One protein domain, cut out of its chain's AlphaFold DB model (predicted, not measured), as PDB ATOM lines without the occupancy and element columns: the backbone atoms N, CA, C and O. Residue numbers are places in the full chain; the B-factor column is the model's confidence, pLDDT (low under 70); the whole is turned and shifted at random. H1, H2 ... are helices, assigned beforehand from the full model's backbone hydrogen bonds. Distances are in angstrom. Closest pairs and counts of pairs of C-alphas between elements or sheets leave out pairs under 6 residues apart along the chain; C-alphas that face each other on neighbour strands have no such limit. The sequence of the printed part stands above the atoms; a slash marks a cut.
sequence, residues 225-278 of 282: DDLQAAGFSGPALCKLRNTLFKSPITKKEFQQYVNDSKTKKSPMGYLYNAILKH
ATOM      1  N   ASP A 225      17.981  42.491  -2.003       85.56
ATOM      2  CA  ASP A 225      16.554  42.798  -2.022       85.56
ATOM      3  C   ASP A 225      16.303  44.204  -2.582       85.56
ATOM      4  O   ASP A 225      15.368  44.402  -3.356       85.56
ATOM      5  N   ASP A 226      17.203  45.155  -2.308       87.75
ATOM      6  CA  ASP A 226      17.142  46.514  -2.859       87.75
ATOM      7  C   ASP A 226      17.306  46.513  -4.395       87.75
ATOM      8  O   ASP A 226      16.610  47.240  -5.111       87.75
ATOM      9  N   LEU A 227      18.174  45.645  -4.939       86.25
ATOM     10  CA  LEU A 227      18.323  45.462  -6.391       86.25
ATOM     11  C   LEU A 227      17.080  44.831  -7.034       86.25
ATOM     12  O   LEU A 227      16.690  45.221  -8.138       86.25
ATOM     13  N   GLN A 228      16.467  43.854  -6.364       87.38
ATOM     14  CA  GLN A 228      15.234  43.223  -6.842       87.38
ATOM     15  C   GLN A 228      14.065  44.210  -6.815       87.38
ATOM     16  O   GLN A 228      13.325  44.304  -7.794       87.38
ATOM     17  N   ALA A 229      13.951  45.003  -5.747       86.88
ATOM     18  CA  ALA A 229      12.953  46.059  -5.613       86.88
ATOM     19  C   ALA A 229      13.105  47.145  -6.691       86.88
ATOM     20  O   ALA A 229      12.110  47.689  -7.171       86.88
ATOM     21  N   ALA A 230      14.336  47.420  -7.137       84.56
ATOM     22  CA  ALA A 230      14.603  48.319  -8.257       84.56
ATOM     23  C   ALA A 230      14.286  47.715  -9.639       84.56
ATOM     24  O   ALA A 230      14.378  48.428 -10.635       84.56
ATOM     25  N   GLY A 231      13.897  46.436  -9.719       84.81
ATOM     26  CA  GLY A 231      13.447  45.764 -10.941       84.81
ATOM     27  C   GLY A 231      14.533  44.997 -11.704       84.81
ATOM     28  O   GLY A 231      14.305  44.594 -12.849       84.81
ATOM     29  N   PHE A 232      15.709  44.765 -11.107       86.94
ATOM     30  CA  PHE A 232      16.721  43.893 -11.704       86.94
ATOM     31  C   PHE A 232      16.349  42.418 -11.547       86.94
ATOM     32  O   PHE A 232      15.997  41.956 -10.466       86.94
ATOM     33  N   SER A 233      16.494  41.645 -12.623       84.69
ATOM     34  CA  SER A 233      16.268  40.198 -12.608       84.69
ATOM     35  C   SER A 233      17.256  39.450 -13.508       84.69
ATOM     36  O   SER A 233      17.930  40.031 -14.370       84.69
ATOM     37  N   GLY A 234      17.381  38.142 -13.274       86.31
ATOM     38  CA  GLY A 234      18.128  37.230 -14.139       86.31
ATOM     39  C   GLY A 234      19.621  37.582 -14.289       86.31
ATOM     40  O   GLY A 234      20.294  37.869 -13.295       86.31
ATOM     41  N   PRO A 235      20.179  37.566 -15.518       82.56
ATOM     42  CA  PRO A 235      21.614  37.761 -15.748       82.56
ATOM     43  C   PRO A 235      22.167  39.116 -15.283       82.56
ATOM     44  O   PRO A 235      23.350  39.210 -14.950       82.56
ATOM     45  N   ALA A 236      21.339  40.166 -15.270       82.38
ATOM     46  CA  ALA A 236      21.745  41.499 -14.830       82.38
ATOM     47  C   ALA A 236      21.979  41.538 -13.314       82.38
ATOM     48  O   ALA A 236      23.008  42.040 -12.864       82.38
ATOM     49  N   LEU A 237      21.082  40.928 -12.537       86.31
ATOM     50  CA  LEU A 237      21.182  40.855 -11.081       86.31
ATOM     51  C   LEU A 237      22.418  40.062 -10.629       86.31
ATOM     52  O   LEU A 237      23.137  40.509  -9.741       86.31
ATOM     53  N   CYS A 238      22.740  38.947 -11.296       83.88
ATOM     54  CA  CYS A 238      23.959  38.179 -11.007       83.88
ATOM     55  C   CYS A 238      25.240  39.008 -11.198       83.88
ATOM     56  O   CYS A 238      26.166  38.916 -10.390       83.88
ATOM     57  N   LYS A 239      25.293  39.828 -12.257       84.69
ATOM     58  CA  LYS A 239      26.434  40.713 -12.531       84.69
ATOM     59  C   LYS A 239      26.541  41.819 -11.485       84.69
ATOM     60  O   LYS A 239      27.614  41.997 -10.923       84.69
ATOM     61  N   LEU A 240      25.434  42.500 -11.185       85.19
ATOM     62  CA  LEU A 240      25.408  43.589 -10.206       85.19
ATOM     63  C   LEU A 240      25.729  43.107  -8.789       85.19
ATOM     64  O   LEU A 240      26.509  43.752  -8.099       85.19
ATOM     65  N   ARG A 241      25.225  41.937  -8.380       84.81
ATOM     66  CA  ARG A 241      25.561  41.314  -7.091       84.81
ATOM     67  C   ARG A 241      27.070  41.112  -6.943       84.81
ATOM     68  O   ARG A 241      27.647  41.479  -5.928       84.81
ATOM     69  N   ASN A 242      27.717  40.539  -7.959       81.81
ATOM     70  CA  ASN A 242      29.163  40.314  -7.928       81.81
ATOM     71  C   ASN A 242      29.950  41.634  -7.889       81.81
ATOM     72  O   ASN A 242      31.041  41.665  -7.328       81.81
ATOM     73  N   THR A 243      29.409  42.705  -8.471       79.75
ATOM     74  CA  THR A 243      29.987  44.047  -8.372       79.75
ATOM     75  C   THR A 243      29.820  44.640  -6.971       79.75
ATOM     76  O   THR A 243      30.809  45.109  -6.423       79.75
ATOM     77  N   LEU A 244      28.642  44.521  -6.342       80.56
ATOM     78  CA  LEU A 244      28.400  44.977  -4.963       80.56
ATOM     79  C   LEU A 244      29.296  44.279  -3.930       80.56
ATOM     80  O   LEU A 244      29.707  44.895  -2.953       80.56
ATOM     81  N   PHE A 245      29.634  43.003  -4.151       77.19
ATOM     82  CA  PHE A 245      30.614  42.296  -3.318       77.19
ATOM     83  C   PHE A 245      32.041  42.838  -3.473       77.19
ATOM     84  O   PHE A 245      32.833  42.732  -2.544       77.19
ATOM     85  N   LYS A 246      32.389  43.373  -4.650       78.31
ATOM     86  CA  LYS A 246      33.733  43.896  -4.941       78.31
ATOM     87  C   LYS A 246      33.899  45.341  -4.494       78.31
ATOM     88  O   LYS A 246      34.958  45.693  -3.989       78.31
ATOM     89  N   SER A 247      32.865  46.151  -4.669       77.88
ATOM     90  CA  SER A 247      32.812  47.512  -4.152       77.88
ATOM     91  C   SER A 247      31.413  47.735  -3.574       77.88
ATOM     92  O   SER A 247      30.430  47.675  -4.309       77.88
ATOM     93  N   PRO A 248      31.272  47.911  -2.254       80.94
ATOM     94  CA  PRO A 248      29.965  48.120  -1.646       80.94
ATOM     95  C   PRO A 248      29.412  49.508  -2.005       80.94
ATOM     96  O   PRO A 248      30.166  50.457  -2.201       80.94
ATOM     97  N   ILE A 249      28.084  49.621  -2.102       85.94
ATOM     98  CA  ILE A 249      27.358  50.888  -2.310       85.94
ATOM     99  C   ILE A 249      26.454  51.093  -1.105       85.94
ATOM    100  O   ILE A 249      25.794  50.147  -0.667       85.94
ATOM    101  N   THR A 250      26.382  52.312  -0.586       88.75
ATOM    102  CA  THR A 250      25.428  52.649   0.477       88.75
ATOM    103  C   THR A 250      23.998  52.711  -0.076       88.75
ATOM    104  O   THR A 250      23.768  53.060  -1.235       88.75
ATOM    105  N   LYS A 251      22.982  52.424   0.741       86.94
ATOM    106  CA  LYS A 251      21.571  52.579   0.343       86.94
ATOM    107  C   LYS A 251      21.260  54.004  -0.104       86.94
ATOM    108  O   LYS A 251      20.450  54.199  -1.006       86.94
ATOM    109  N   LYS A 252      21.932  55.001   0.479       85.00
ATOM    110  CA  LYS A 252      21.789  56.413   0.114       85.00
ATOM    111  C   LYS A 252      22.272  56.690  -1.312       85.00
ATOM    112  O   LYS A 252      21.539  57.294  -2.090       85.00
ATOM    113  N   GLU A 253      23.466  56.221  -1.672       85.62
ATOM    114  CA  GLU A 253      24.001  56.340  -3.037       85.62
ATOM    115  C   GLU A 253      23.161  55.548  -4.038       85.62
ATOM    116  O   GLU A 253      22.833  56.040  -5.114       85.62
ATOM    117  N   PHE A 254      22.742  54.337  -3.663       88.81
ATOM    118  CA  PHE A 254      21.859  53.529  -4.493       88.81
ATOM    119  C   PHE A 254      20.537  54.252  -4.779       88.81
ATOM    120  O   PHE A 254      20.113  54.343  -5.933       88.81
ATOM    121  N   GLN A 255      19.919  54.840  -3.753       87.19
ATOM    122  CA  GLN A 255      18.691  55.615  -3.900       87.19
ATOM    123  C   GLN A 255      18.899  56.859  -4.775       87.19
ATOM    124  O   GLN A 255      18.011  57.212  -5.556       87.19
ATOM    125  N   GLN A 256      20.071  57.496  -4.691       86.94
ATOM    126  CA  GLN A 256      20.446  58.600  -5.570       86.94
ATOM    127  C   GLN A 256      20.495  58.147  -7.036       86.94
ATOM    128  O   GLN A 256      19.844  58.759  -7.881       86.94
ATOM    129  N   TYR A 257      21.144  57.018  -7.339       88.81
ATOM    130  CA  TYR A 257      21.176  56.471  -8.701       88.81
ATOM    131  C   TYR A 257      19.783  56.118  -9.223       88.81
ATOM    132  O   TYR A 257      19.471  56.373 -10.391       88.81
ATOM    133  N   VAL A 258      18.923  55.555  -8.367       87.44
ATOM    134  CA  VAL A 258      17.525  55.259  -8.711       87.44
ATOM    135  C   VAL A 258      16.782  56.545  -9.067       87.44
ATOM    136  O   VAL A 258      16.087  56.585 -10.084       87.44
ATOM    137  N   ASN A 259      16.944  57.609  -8.284       87.88
ATOM    138  CA  ASN A 259      16.306  58.895  -8.553       87.88
ATOM    139  C   ASN A 259      16.828  59.535  -9.846       87.88
ATOM    140  O   ASN A 259      16.024  59.935 -10.692       87.88
ATOM    141  N   ASP A 260      18.145  59.540 -10.057       84.88
ATOM    142  CA  ASP A 260      18.768  60.103 -11.255       84.88
ATOM    143  C   ASP A 260      18.343  59.357 -12.520       84.88
ATOM    144  O   ASP A 260      18.079  59.983 -13.552       84.88
ATOM    145  N   SER A 261      18.192  58.031 -12.434       86.69
ATOM    146  CA  SER A 261      17.767  57.188 -13.554       86.69
ATOM    147  C   SER A 261      16.403  57.580 -14.125       86.69
ATOM    148  O   SER A 261      16.218  57.534 -15.343       86.69
ATOM    149  N   LYS A 262      15.470  58.045 -13.280       86.94
ATOM    150  CA  LYS A 262      14.108  58.431 -13.691       86.94
ATOM    151  C   LYS A 262      14.098  59.601 -14.675       86.94
ATOM    152  O   LYS A 262      13.172  59.719 -15.467       86.94
ATOM    153  N   THR A 263      15.131  60.443 -14.651       86.50
ATOM    154  CA  THR A 263      15.256  61.617 -15.533       86.50
ATOM    155  C   THR A 263      15.935  61.306 -16.870       86.50
ATOM    156  O   THR A 263      16.043  62.181 -17.731       86.50
ATOM    157  N   LYS A 264      16.435  60.078 -17.067       87.06
ATOM    158  CA  LYS A 264      17.225  59.707 -18.248       87.06
ATOM    159  C   LYS A 264      16.376  59.010 -19.305       87.06
ATOM    160  O   LYS A 264      15.428  58.295 -19.009       87.06
ATOM    161  N   LYS A 265      16.812  59.135 -20.565       84.06
ATOM    162  CA  LYS A 265      16.185  58.505 -21.744       84.06
ATOM    163  C   LYS A 265      16.075  56.973 -21.637       84.06
ATOM    164  O   LYS A 265      15.194  56.383 -22.249       84.06
ATOM    165  N   SER A 266      16.966  56.330 -20.877       87.12
ATOM    166  CA  SER A 266      16.906  54.898 -20.550       87.12
ATOM    167  C   SER A 266      17.179  54.699 -19.055       87.12
ATOM    168  O   SER A 266      18.346  54.609 -18.664       87.12
ATOM    169  N   PRO A 267      16.134  54.638 -18.210       85.31
ATOM    170  CA  PRO A 267      16.297  54.552 -16.760       85.31
ATOM    171  C   PRO A 267      17.057  53.298 -16.315       85.31
ATOM    172  O   PRO A 267      18.076  53.395 -15.639       85.31
ATOM    173  N   MET A 268      16.646  52.117 -16.783       84.19
ATOM    174  CA  MET A 268      17.288  50.851 -16.401       84.19
ATOM    175  C   MET A 268      18.715  50.709 -16.933       84.19
ATOM    176  O   MET A 268      19.598  50.233 -16.222       84.19
ATOM    177  N   GLY A 269      18.963  51.150 -18.170       85.00
ATOM    178  CA  GLY A 269      20.306  51.131 -18.750       85.00
ATOM    179  C   GLY A 269      21.255  52.091 -18.034       85.00
ATOM    180  O   GLY A 269      22.428  51.772 -17.838       85.00
ATOM    181  N   TYR A 270      20.751  53.248 -17.605       86.62
ATOM    182  CA  TYR A 270      21.510  54.195 -16.797       86.62
ATOM    183  C   TYR A 270      21.811  53.630 -15.406       86.62
ATOM    184  O   TYR A 270      22.975  53.586 -15.018       86.62
ATOM    185  N   LEU A 271      20.792  53.129 -14.700       87.81
ATOM    186  CA  LEU A 271      20.931  52.579 -13.352       87.81
ATOM    187  C   LEU A 271      21.917  51.403 -13.318       87.81
ATOM    188  O   LEU A 271      22.814  51.375 -12.479       87.81
ATOM    189  N   TYR A 272      21.818  50.479 -14.281       88.50
ATOM    190  CA  TYR A 272      22.753  49.359 -14.414       88.50
ATOM    191  C   TYR A 272      24.207  49.834 -14.547       88.50
ATOM    192  O   TYR A 272      25.099  49.321 -13.874       88.50
ATOM    193  N   ASN A 273      24.456  50.834 -15.397       85.94
ATOM    194  CA  ASN A 273      25.801  51.368 -15.609       85.94
ATOM    195  C   ASN A 273      26.314  52.191 -14.420       85.94
ATOM    196  O   ASN A 273      27.512  52.150 -14.149       85.94
ATOM    197  N   ALA A 274      25.436  52.916 -13.721       85.06
ATOM    198  CA  ALA A 274      25.785  53.697 -12.535       85.06
ATOM    199  C   ALA A 274      26.253  52.792 -11.387       85.06
ATOM    200  O   ALA A 274      27.320  53.022 -10.820       85.06
ATOM    201  N   ILE A 275      25.518  51.702 -11.129       86.56
ATOM    202  CA  ILE A 275      25.884  50.687 -10.128       86.56
ATOM    203  C   ILE A 275      27.186  49.986 -10.533       86.56
ATOM    204  O   ILE A 275      28.076  49.810  -9.709       86.56
ATOM    205  N   LEU A 276      27.330  49.614 -11.810       83.88
ATOM    206  CA  LEU A 276      28.498  48.865 -12.282       83.88
ATOM    207  C   LEU A 276      29.807  49.669 -12.219       83.88
ATOM    208  O   LEU A 276      30.878  49.077 -12.114       83.88
ATOM    209  N   LYS A 277      29.725  51.000 -12.305       81.69
ATOM    210  CA  LYS A 277      30.887  51.900 -12.302       81.69
ATOM    211  C   LYS A 277      31.156  52.571 -10.952       81.69
ATOM    212  O   LYS A 277      32.112  53.334 -10.896       81.69
ATOM    213  N   HIS A 278      30.342  52.324  -9.916       71.12
ATOM    214  CA  HIS A 278      30.421  53.017  -8.615       71.12
ATOM    215  C   HIS A 278      30.659  54.523  -8.765       71.12
ATOM    216  O   HIS A 278      31.595  55.075  -8.192       71.12
TER     217      HIS A 278
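AT A GLANCE: This is residues 225 to 278 of the 282 residues of an uncharacterized protein of Megasphaera elsdenii (UniProt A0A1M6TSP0). Three helices form a small cluster, their centres making a triangle: the longest, H2, has H4 alongside it at a shallow angle, and H4 folds back on H3 in a helical hairpin. H2 and H3 have no direct contact with each other, and a short fourth helix, H1, lies on the far side from H4, near H2. The printed part has 54 residues with four named helices, H1, H2, H3 and H4 in chain order, and no named strand; its class is all helix. It is compact, with a radius of gyration of the C-alphas of 10.2 A, and its rounded outline spans 27 by 23 by 19 A.

HOW THE PARTS SIT: H2, residues 234 to 246, is the longest helix. It touches H4, residues 267 to 277, and the closest C-alphas are those of Thr 243 and Leu 276, 6.4 A apart. H2 and H4 run the same way at a shallow tilt of 32 degrees. H4 also touches H3, residues 251 to 261, where the closest C-alphas, those of Ser 261 and Pro 267, are 4.4 A apart. H3 and H4 are a hairpin and run opposite ways at a steep tilt of 43 degrees. H2 and H3 are apart, although they follow each other in the chain. H1, residues 225 to 229, is close to H2 but not clearly touching it, with the C-alphas of Leu 227 and Leu 237 the closest at 7.2 A. H1 is apart from H4, and only just apart from H3, at 8.2 A between the closest C-alphas. In H1, H2, H3 and H4 every backbone O i to N i+4 pair is within hydrogen-bond range.

IN THESE COORDINATES: H2 has 13 residues and measures 19.3 A from C-alpha 234 at (18.128, 37.230, -14.139) to C-alpha 246 at (33.733, 43.896, -4.941). H4 has 11 residues and measures 15.5 A; it ends at C-alpha 277 at (30.887, 51.900, -12.302). H3, also of 11 residues, measures 15.1 A. H1 has 5 residues, measures 6.0 A and begins at C-alpha 225 at (16.554, 42.798, -2.022).

THE WHOLE: The two C-alphas farthest apart, those of Phe 245 and Lys 265, are 28.5 A from each other. The first and last printed C-alphas, of Asp 225 and His 278, are 18.4 A apart. The printed part has no cut. The links from H1 to H2 and from H2 to H3, with 4 residues each, and from H3 to H4, with 5, are tight. The mean pLDDT of the printed part is 84.8, and no printed residue is under 70.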